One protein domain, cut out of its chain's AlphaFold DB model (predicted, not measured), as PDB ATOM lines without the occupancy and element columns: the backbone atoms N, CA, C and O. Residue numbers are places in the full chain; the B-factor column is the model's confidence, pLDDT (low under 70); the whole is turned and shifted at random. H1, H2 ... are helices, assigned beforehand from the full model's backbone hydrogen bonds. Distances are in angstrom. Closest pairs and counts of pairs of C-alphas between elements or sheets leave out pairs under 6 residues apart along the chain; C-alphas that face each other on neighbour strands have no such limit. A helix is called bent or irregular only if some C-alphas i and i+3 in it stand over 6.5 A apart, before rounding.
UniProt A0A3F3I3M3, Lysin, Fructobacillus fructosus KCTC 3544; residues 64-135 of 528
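This is residues 64 to 135 of the 528 residues of the protein "Lysin" of Fructobacillus fructosus KCTC 3544 (UniProt A0A3F3I3M3). Four helices follow one another as a chain of contacts, each turned about crosswise to the one before, with H1 at one end of an elongated body and the longest helix, H4, running out at the other. H2 and H3 lie between them, and residues 129 to 135, of which 129 to 133 belong to H4, stick out free of the rest. The printed part has 72 residues with four named helices in the order H1, H2, H3, H4 and no named strand; the class is all helix. Two long stretches with no named element, residues 74 to 88 and 108 to 120, join H1 to H2 and H3 to H4. The whole is compact, with a radius of gyration of the C-alphas of 11.6 A, and spans 35 by 21 by 19 A.

H1, residues 64 to 73, touches H2, residues 89 to 95, and their lines are about perpendicular at 79 degrees. Their closest C-alphas are those of Gln 67 and Ala 95, 5.3 A apart. H2 touches H3, residues 100 to 107, about perpendicular at 85 degrees, with the closest C-alphas those of Ser 90 and Pro 100 at 5.1 A. H3 touches H4, residues 121 to 133, about perpendicular at 77 degrees; the closest C-alphas are those of Leu 107 and Gly 122, 5.3 A apart. H4 touches H3 with residues 121 to 125 alone. H1 is apart from H3 and from H4, and H2 is apart from H4. Every O i to N i+4 pair is within hydrogen-bond range in H1, H2 and H3, and 7 of 9 are in H4. H4 is irregular: its C-alphas 122 and 125 are 7.1 A apart, and its line is a rough one.

H1 begins at C-alpha 64, at (65.272, -19.149, 108.003), and measures 14.3 A from first to last C-alpha, residues 64 to 73. H2, residues 89 to 95, measures 9.7 A, and H3, residues 100 to 107, measures 10.7 A and begins at C-alpha 100, at (76.947, -22.204, 119.188). H4, residues 121 to 133, measures 19.4 A and ends at C-alpha 133, at (84.699, -1.819, 131.998).

The two C-alphas farthest apart, those of Ala 64 and Gly 135, are 35.6 A apart. The printed part has no cut. The link from H2 to H3 is tight, with 4 residues; those from H1 to H2, 15 residues, and from H3 to H4, 13 residues, are long. The mean pLDDT of the printed part of this predicted model is 81.4, and 13 printed residues are under 70: residues 85 to 86, 110 to 114, 116, 118, 131 and 133 to 135.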
ATOM      1  N   ALA A  64      65.649 -19.627 109.333       90.06
ATOM      2  CA  ALA A  64      65.272 -19.149 108.003       90.06
ATOM      3  C   ALA A  64      65.214 -17.610 107.910       90.06
ATOM      4  O   ALA A  64      65.499 -17.056 106.849       90.06
ATOM      5  N   THR A  65      64.871 -16.915 108.999       84.38
ATOM      6  CA  THR A  65      64.956 -15.450 109.120       84.38
ATOM      7  C   THR A  65      66.420 -15.008 109.090       84.38
ATOM      8  O   THR A  65      66.786 -14.147 108.294       84.38
ATOM      9  N   VAL A  66      67.280 -15.660 109.879       86.19
ATOM     10  CA  VAL A  66      68.714 -15.341 109.942       86.19
ATOM     11  C   VAL A  66      69.416 -15.635 108.611       86.19
ATOM     12  O   VAL A  66      70.188 -14.815 108.127       86.19
ATOM     13  N   GLN A  67      69.082 -16.735 107.928       93.00
ATOM     14  CA  GLN A  67      69.589 -17.022 106.578       93.00
ATOM     15  C   GLN A  67      69.186 -15.954 105.543       93.00
ATOM     16  O   GLN A  67      69.976 -15.647 104.648       93.00
ATOM     17  N   GLN A  68      67.997 -15.354 105.666       91.88
ATOM     18  CA  GLN A  68      67.593 -14.211 104.836       91.88
ATOM     19  C   GLN A  68      68.367 -12.937 105.207       91.88
ATOM     20  O   GLN A  68      68.771 -12.200 104.310       91.88
ATOM     21  N   ALA A  69      68.637 -12.695 106.494       85.38
ATOM     22  CA  ALA A  69      69.467 -11.575 106.943       85.38
ATOM     23  C   ALA A  69      70.919 -11.693 106.440       85.38
ATOM     24  O   ALA A  69      71.441 -10.735 105.875       85.38
ATOM     25  N   VAL A  70      71.531 -12.880 106.531       93.69
ATOM     26  CA  VAL A  70      72.860 -13.197 105.967       93.69
ATOM     27  C   VAL A  70      72.917 -12.873 104.468       93.69
ATOM     28  O   VAL A  70      73.845 -12.205 104.012       93.69
ATOM     29  N   GLN A  71      71.891 -13.269 103.706       94.31
ATOM     30  CA  GLN A  71      71.787 -12.955 102.275       94.31
ATOM     31  C   GLN A  71      71.577 -11.454 102.010       94.31
ATOM     32  O   GLN A  71      72.226 -10.908 101.120       94.31
ATOM     33  N   LYS A  72      70.726 -10.771 102.792       89.88
ATOM     34  CA  LYS A  72      70.470  -9.318 102.692       89.88
ATOM     35  C   LYS A  72      71.729  -8.490 102.984       89.88
ATOM     36  O   LYS A  72      71.949  -7.479 102.327       89.88
ATOM     37  N   GLN A  73      72.547  -8.924 103.943       90.25
ATOM     38  CA  GLN A  73      73.829  -8.300 104.292       90.25
ATOM     39  C   GLN A  73      74.964  -8.659 103.312       90.25
ATOM     40  O   GLN A  73      75.995  -7.992 103.301       90.25
ATOM     41  N   GLY A  74      74.802  -9.709 102.498       94.56
ATOM     42  CA  GLY A  74      75.820 -10.173 101.547       94.56
ATOM     43  C   GLY A  74      77.060 -10.803 102.196       94.56
ATOM     44  O   GLY A  74      78.108 -10.885 101.555       94.56
ATOM     45  N   VAL A  75      76.970 -11.228 103.460       94.38
ATOM     46  CA  VAL A  75      78.114 -11.738 104.234       94.38
ATOM     47  C   VAL A  75      78.334 -13.238 104.029       94.38
ATOM     48  O   VAL A  75      77.393 -14.014 103.881       94.38
ATOM     49  N   SER A  76      79.603 -13.656 104.039       91.56
ATOM     50  CA  SER A  76      80.016 -15.066 103.935       91.56
ATOM     51  C   SER A  76      80.857 -15.556 105.116       91.56
ATOM     52  O   SER A  76      81.064 -16.760 105.253       91.56
ATOM     53  N   GLN A  77      81.322 -14.644 105.974       93.69
ATOM     54  CA  GLN A  77      82.070 -14.944 107.192       93.69
ATOM     55  C   GLN A  77      81.191 -14.687 108.412       93.69
ATOM     56  O   GLN A  77      80.533 -13.650 108.497       93.69
ATOM     57  N   LEU A  78      81.228 -15.606 109.375       91.50
ATOM     58  CA  LEU A  78      80.471 -15.518 110.623       91.50
ATOM     59  C   LEU A  78      80.787 -14.222 111.399       91.50
ATOM     60  O   LEU A  78      79.882 -13.545 111.874       91.50
ATOM     61  N   ALA A  79      82.068 -13.841 111.461       93.44
ATOM     62  CA  ALA A  79      82.537 -12.634 112.145       93.44
ATOM     63  C   ALA A  79      82.004 -11.318 111.539       93.44
ATOM     64  O   ALA A  79      81.901 -10.319 112.251       93.44
ATOM     65  N   ASP A  80      81.671 -11.312 110.241       94.25
ATOM     66  CA  ASP A  80      81.173 -10.135 109.520       94.25
ATOM     67  C   ASP A  80      79.660  -9.928 109.654       94.25
ATOM     68  O   ASP A  80      79.178  -8.842 109.325       94.25
ATOM     69  N   TYR A  81      78.916 -10.933 110.131       92.94
ATOM     70  CA  TYR A  81      77.468 -10.847 110.305       92.94
ATOM     71  C   TYR A  81      77.089  -9.778 111.329       92.94
ATOM     72  O   TYR A  81      77.558  -9.802 112.468       92.94
ATOM     73  N   GLN A  82      76.216  -8.855 110.931       88.12
ATOM     74  CA  GLN A  82      75.646  -7.850 111.816       88.12
ATOM     75  C   GLN A  82      74.424  -8.445 112.522       88.12
ATOM     76  O   GLN A  82      73.409  -8.721 111.876       88.12
ATOM     77  N   VAL A  83      74.506  -8.629 113.841       83.50
ATOM     78  CA  VAL A  83      73.415  -9.211 114.641       83.50
ATOM     79  C   VAL A  83      72.140  -8.389 114.462       83.50
ATOM     80  O   VAL A  83      72.157  -7.171 114.631       83.50
ATOM     81  N   GLN A  84      71.030  -9.034 114.116       76.19
ATOM     82  CA  GLN A  84      69.720  -8.390 114.052       76.19
ATOM     83  C   GLN A  84      68.993  -8.555 115.391       76.19
ATOM     84  O   GLN A  84      69.223  -9.512 116.134       76.19
ATOM     85  N   TRP A  85      68.086  -7.632 115.719       69.12
ATOM     86  CA  TRP A  85      67.228  -7.820 116.888       69.12
ATOM     87  C   TRP A  85      66.365  -9.078 116.714       69.12
ATOM     88  O   TRP A  85      65.792  -9.304 115.647       69.12
ATOM     89  N   GLY A  86      66.288  -9.892 117.767       68.81
ATOM     90  CA  GLY A  86      65.637 -11.203 117.746       68.81
ATOM     91  C   GLY A  86      66.587 -12.380 117.494       68.81
ATOM     92  O   GLY A  86      66.204 -13.512 117.776       68.81
ATOM     93  N   ASP A  87      67.810 -12.162 117.003       77.31
ATOM     94  CA  ASP A  87      68.755 -13.256 116.745       77.31
ATOM     95  C   ASP A  87      69.274 -13.902 118.040       77.31
ATOM     96  O   ASP A  87      69.643 -13.212 118.990       77.31
ATOM     97  N   THR A  88      69.405 -15.232 118.033       80.44
ATOM     98  CA  THR A  88      70.188 -15.986 119.025       80.44
ATOM     99  C   THR A  88      71.487 -16.486 118.395       80.44
ATOM    100  O   THR A  88      71.554 -16.743 117.188       80.44
ATOM    101  N   LEU A  89      72.524 -16.718 119.211       81.50
ATOM    102  CA  LEU A  89      73.778 -17.308 118.718       81.50
ATOM    103  C   LEU A  89      73.557 -18.686 118.066       81.50
ATOM    104  O   LEU A  89      74.285 -19.040 117.144       81.50
ATOM    105  N   SER A  90      72.543 -19.448 118.490       80.00
ATOM    106  CA  SER A  90      72.190 -20.736 117.884       80.00
ATOM    107  C   SER A  90      71.540 -20.597 116.508       80.00
ATOM    108  O   SER A  90      71.940 -21.305 115.583       80.00
ATOM    109  N   ALA A  91      70.616 -19.647 116.325       83.31
ATOM    110  CA  ALA A  91      70.023 -19.368 115.021       83.31
ATOM    111  C   ALA A  91      71.075 -18.867 114.014       83.31
ATOM    112  O   ALA A  91      71.072 -19.294 112.856       83.31
ATOM    113  N   ILE A  92      72.023 -18.035 114.470       86.44
ATOM    114  CA  ILE A  92      73.172 -17.580 113.673       86.44
ATOM    115  C   ILE A  92      74.124 -18.737 113.359       86.44
ATOM    116  O   ILE A  92      74.416 -18.980 112.188       86.44
ATOM    117  N   ALA A  93      74.575 -19.494 114.362       86.88
ATOM    118  CA  ALA A  93      75.480 -20.622 114.158       86.88
ATOM    119  C   ALA A  93      74.902 -21.637 113.159       86.88
ATOM    120  O   ALA A  93      75.585 -22.032 112.214       86.88
ATOM    121  N   GLN A  94      73.617 -21.983 113.288       85.75
ATOM    122  CA  GLN A  94      72.949 -22.895 112.363       85.75
ATOM    123  C   GLN A  94      72.779 -22.294 110.954       85.75
ATOM    124  O   GLN A  94      72.913 -23.023 109.968       85.75
ATOM    125  N   ALA A  95      72.546 -20.981 110.823       92.81
ATOM    126  CA  ALA A  95      72.533 -20.302 109.523       92.81
ATOM    127  C   ALA A  95      73.904 -20.370 108.818       92.81
ATOM    128  O   ALA A  95      73.953 -20.601 107.608       92.81
ATOM    129  N   PHE A  96      75.000 -20.262 109.577       94.31
ATOM    130  CA  PHE A  96      76.383 -20.427 109.109       94.31
ATOM    131  C   PHE A  96      76.886 -21.887 109.093       94.31
ATOM    132  O   PHE A  96      78.054 -22.123 108.794       94.31
ATOM    133  N   GLN A  97      76.019 -22.877 109.348       94.75
ATOM    134  CA  GLN A  97      76.342 -24.318 109.353       94.75
ATOM    135  C   GLN A  97      77.425 -24.731 110.379       94.75
ATOM    136  O   GLN A  97      78.152 -25.702 110.171       94.75
ATOM    137  N   THR A  98      77.501 -24.022 111.507       89.56
ATOM    138  CA  THR A  98      78.385 -24.301 112.651       89.56
ATOM    139  C   THR A  98      77.573 -24.530 113.942       89.56
ATOM    140  O   THR A  98      76.344 -24.619 113.899       89.56
ATOM    141  N   THR A  99      78.231 -24.672 115.098       83.25
ATOM    142  CA  THR A  99      77.578 -24.845 116.415       83.25
ATOM    143  C   THR A  99      77.706 -23.584 117.283       83.25
ATOM    144  O   THR A  99      78.623 -22.797 117.036       83.25
ATOM    145  N   PRO A 100      76.847 -23.370 118.305       81.81
ATOM    146  CA  PRO A 100      76.947 -22.204 119.188       81.81
ATOM    147  C   PRO A 100      78.308 -22.113 119.887       81.81
ATOM    148  O   PRO A 100      78.915 -21.048 119.891       81.81
ATOM    149  N   ASP A 101      78.822 -23.236 120.397       78.38
ATOM    150  CA  ASP A 101      80.110 -23.297 121.100       78.38
ATOM    151  C   ASP A 101      81.292 -23.030 120.152       78.38
ATOM    152  O   ASP A 101      82.276 -22.396 120.530       78.38
ATOM    153  N   THR A 102      81.195 -23.482 118.896       80.75
ATOM    154  CA  THR A 102      82.188 -23.168 117.857       80.75
ATOM    155  C   THR A 102      82.150 -21.684 117.500       80.75
ATOM    156  O   THR A 102      83.195 -21.042 117.485       80.75
ATOM    157  N   ALA A 103      80.957 -21.119 117.286       82.81
ATOM    158  CA  ALA A 103      80.770 -19.702 116.988       82.81
ATOM    159  C   ALA A 103      81.252 -18.792 118.133       82.81
ATOM    160  O   ALA A 103      81.917 -17.790 117.887       82.81
ATOM    161  N   ALA A 104      80.971 -19.159 119.386       79.44
ATOM    162  CA  ALA A 104      81.479 -18.463 120.562       79.44
ATOM    163  C   ALA A 104      83.011 -18.541 120.654       79.44
ATOM    164  O   ALA A 104      83.676 -17.515 120.806       79.44
ATOM    165  N   GLY A 105      83.576 -19.744 120.504       79.06
ATOM    166  CA  GLY A 105      85.017 -19.984 120.594       79.06
ATOM    167  C   GLY A 105      85.838 -19.308 119.491       79.06
ATOM    168  O   GLY A 105      86.928 -18.812 119.768       79.06
ATOM    169  N   GLU A 106      85.319 -19.237 118.262       82.06
ATOM    170  CA  GLU A 106      85.960 -18.536 117.136       82.06
ATOM    171  C   GLU A 106      85.986 -17.010 117.314       82.06
ATOM    172  O   GLU A 106      86.861 -16.345 116.759       82.06
ATOM    173  N   LEU A 107      85.051 -16.451 118.091       82.25
ATOM    174  CA  LEU A 107      84.837 -15.005 118.235       82.25
ATOM    175  C   LEU A 107      85.143 -14.469 119.645       82.25
ATOM    176  O   LEU A 107      84.975 -13.279 119.904       82.25
ATOM    177  N   GLY A 108      85.608 -15.329 120.554       80.12
ATOM    178  CA  GLY A 108      85.980 -14.959 121.923       80.12
ATOM    179  C   GLY A 108      84.801 -14.638 122.848       80.12
ATOM    180  O   GLY A 108      84.995 -13.933 123.838       80.12
ATOM    181  N   LEU A 109      83.591 -15.124 122.545       75.62
ATOM    182  CA  LEU A 109      82.404 -14.896 123.376       75.62
ATOM    183  C   LEU A 109      82.481 -15.777 124.632       75.62
ATOM    184  O   LEU A 109      82.336 -16.994 124.556       75.62
ATOM    185  N   THR A 110      82.741 -15.166 125.788       67.00
ATOM    186  CA  THR A 110      82.846 -15.864 127.084       67.00
ATOM    187  C   THR A 110      81.505 -16.039 127.789       67.00
ATOM    188  O   THR A 110      81.350 -16.977 128.568       67.00
ATOM    189  N   ASP A 111      80.543 -15.161 127.505       64.75
ATOM    190  CA  ASP A 111      79.126 -15.389 127.755       64.75
ATOM    191  C   ASP A 111      78.444 -15.611 126.403       64.75
ATOM    192  O   ASP A 111      78.566 -14.790 125.495       64.75
ATOM    193  N   HIS A 112      77.741 -16.733 126.258       58.56
ATOM    194  CA  HIS A 112      76.928 -16.984 125.069       58.56
ATOM    195  C   HIS A 112      75.622 -16.164 125.136       58.56
ATOM    196  O   HIS A 112      75.050 -15.838 124.095       58.56
ATOM    197  N   GLY A 113      75.182 -15.810 126.353       58.59
ATOM    198  CA  GLY A 113      73.900 -15.197 126.698       58.59
ATOM    199  C   GLY A 113      73.639 -13.821 126.087       58.59
ATOM    200  O   GLY A 113      72.481 -13.446 125.879       58.59
ATOM    201  N   LEU A 114      74.701 -13.078 125.782       68.69
ATOM    202  CA  LEU A 114      74.652 -11.680 125.375       68.69
ATOM    203  C   LEU A 114      75.126 -11.498 123.928       68.69
ATOM    204  O   LEU A 114      76.301 -11.672 123.614       68.69
ATOM    205  N   LEU A 115      74.207 -11.054 123.069       71.81
ATOM    206  CA  LEU A 115      74.505 -10.494 121.754       71.81
ATOM    207  C   LEU A 115      73.895  -9.096 121.651       71.81
ATOM    208  O   LEU A 115      72.708  -8.901 121.912       71.81
ATOM    209  N   ILE A 116      74.701  -8.128 121.234       69.75
ATOM    210  CA  ILE A 116      74.280  -6.749 121.013       69.75
ATOM    211  C   ILE A 116      73.853  -6.633 119.548       69.75
ATOM    212  O   ILE A 116      74.665  -6.833 118.643       69.75
ATOM    213  N   ALA A 117      72.575  -6.337 119.302       70.19
ATOM    214  CA  ALA A 117      72.073  -6.075 117.951       70.19
ATOM    215  C   ALA A 117      72.844  -4.918 117.283       70.19
ATOM    216  O   ALA A 117      73.522  -4.143 117.954       70.19
ATOM    217  N   GLY A 118      72.789  -4.817 115.956       69.06
ATOM    218  CA  GLY A 118      73.497  -3.800 115.170       69.06
ATOM    219  C   GLY A 118      75.024  -3.960 115.104       69.06
ATOM    220  O   GLY A 118      75.678  -3.342 114.266       69.06
ATOM    221  N   GLN A 119      75.615  -4.822 115.928       80.44
ATOM    222  CA  GLN A 119      77.063  -4.996 116.026       80.44
ATOM    223  C   GLN A 119      77.519  -6.260 115.293       80.44
ATOM    224  O   GLN A 119      76.812  -7.276 115.264       80.44
ATOM    225  N   LYS A 120      78.710  -6.214 114.684       88.62
ATOM    226  CA  LYS A 120      79.286  -7.393 114.019       88.62
ATOM    227  C   LYS A 120      79.598  -8.481 115.034       88.62
ATOM    228  O   LYS A 120      80.132  -8.191 116.103       88.62
ATOM    229  N   LEU A 121      79.339  -9.740 114.689       87.38
ATOM    230  CA  LEU A 121      79.532 -10.865 115.605       87.38
ATOM    231  C   LEU A 121      80.993 -10.974 116.090       87.38
ATOM    232  O   LEU A 121      81.227 -11.248 117.262       87.38
ATOM    233  N   GLY A 122      81.970 -10.652 115.234       88.06
ATOM    234  CA  GLY A 122      83.393 -10.583 115.597       88.06
ATOM    235  C   GLY A 122      83.828  -9.350 116.404       88.06
ATOM    236  O   GLY A 122      85.000  -9.253 116.753       88.06
ATOM    237  N   GLN A 123      82.927  -8.407 116.695       87.31
ATOM    238  CA  GLN A 123      83.179  -7.236 117.553       87.31
ATOM    239  C   GLN A 123      82.523  -7.367 118.940       87.31
ATOM    240  O   GLN A 123      82.885  -6.631 119.858       87.31
ATOM    241  N   GLN A 124      81.602  -8.324 119.113       83.06
ATOM    242  CA  GLN A 124      80.825  -8.525 120.344       83.06
ATOM    243  C   GLN A 124      81.721  -8.680 121.579       83.06
ATOM    244  O   GLN A 124      81.502  -7.987 122.564       83.06
ATOM    245  N   ALA A 125      82.761  -9.522 121.532       83.75
ATOM    246  CA  ALA A 125      83.634  -9.765 122.686       83.75
ATOM    247  C   ALA A 125      84.342  -8.490 123.191       83.75
ATOM    248  O   ALA A 125      84.361  -8.229 124.393       83.75
ATOM    249  N   GLU A 126      84.894  -7.678 122.282       84.25
ATOM    250  CA  GLU A 126      85.565  -6.418 122.633       84.25
ATOM    251  C   GLU A 126      84.558  -5.374 123.137       84.25
ATOM    252  O   GLU A 126      84.817  -4.678 124.119       84.25
ATOM    253  N   LEU A 127      83.389  -5.286 122.497       76.50
ATOM    254  CA  LEU A 127      82.333  -4.360 122.892       76.50
ATOM    255  C   LEU A 127      81.749  -4.710 124.267       76.50
ATOM    256  O   LEU A 127      81.620  -3.828 125.108       76.50
ATOM    257  N   ILE A 128      81.451  -5.983 124.531       75.62
ATOM    258  CA  ILE A 128      80.963  -6.458 125.832       75.62
ATOM    259  C   ILE A 128      81.981  -6.119 126.928       75.62
ATOM    260  O   ILE A 128      81.599  -5.544 127.944       75.62
ATOM    261  N   GLN A 129      83.278  -6.354 126.694       78.19
ATOM    262  CA  GLN A 129      84.343  -5.977 127.634       78.19
ATOM    263  C   GLN A 129      84.437  -4.458 127.852       78.19
ATOM    264  O   GLN A 129      84.602  -4.015 128.987       78.19
ATOM    265  N   LYS A 130      84.293  -3.644 126.797       73.00
ATOM    266  CA  LYS A 130      84.238  -2.174 126.904       73.00
ATOM    267  C   LYS A 130      83.041  -1.710 127.733       73.00
ATOM    268  O   LYS A 130      83.211  -0.893 128.632       73.00
ATOM    269  N   LEU A 131      81.854  -2.255 127.475       68.06
ATOM    270  CA  LEU A 131      80.632  -1.933 128.212       68.06
ATOM    271  C   LEU A 131      80.715  -2.403 129.679       68.06
ATOM    272  O   LEU A 131      80.297  -1.668 130.569       68.06
ATOM    273  N   GLN A 132      81.316  -3.564 129.960       71.00
ATOM    274  CA  GLN A 132      81.608  -4.027 131.326       71.00
ATOM    275  C   GLN A 132      82.576  -3.079 132.051       71.00
ATOM    276  O   GLN A 132      82.263  -2.578 133.130       71.00
ATOM    277  N   ALA A 133      83.716  -2.750 131.435       66.94
ATOM    278  CA  ALA A 133      84.699  -1.819 131.998       66.94
ATOM    279  C   ALA A 133      84.133  -0.400 132.212       66.94
ATOM    280  O   ALA A 133      84.562   0.311 133.119       66.94
ATOM    281  N   ALA A 134      83.150  -0.004 131.401       58.50
ATOM    282  CA  ALA A 134      82.418   1.250 131.517       58.50
ATOM    283  C   ALA A 134      81.318   1.247 132.604       58.50
ATOM    284  O   ALA A 134      80.719   2.296 132.845       58.50
ATOM    285  N   GLY A 135      81.027   0.107 133.247       61.12
ATOM    286  CA  GLY A 135      79.912  -0.043 134.195       61.12
ATOM    287  C   GLY A 135      78.526  -0.104 133.536       61.12
ATOM    288  O   GLY A 135      77.509   0.042 134.212       61.12
TER     289      GLY A 135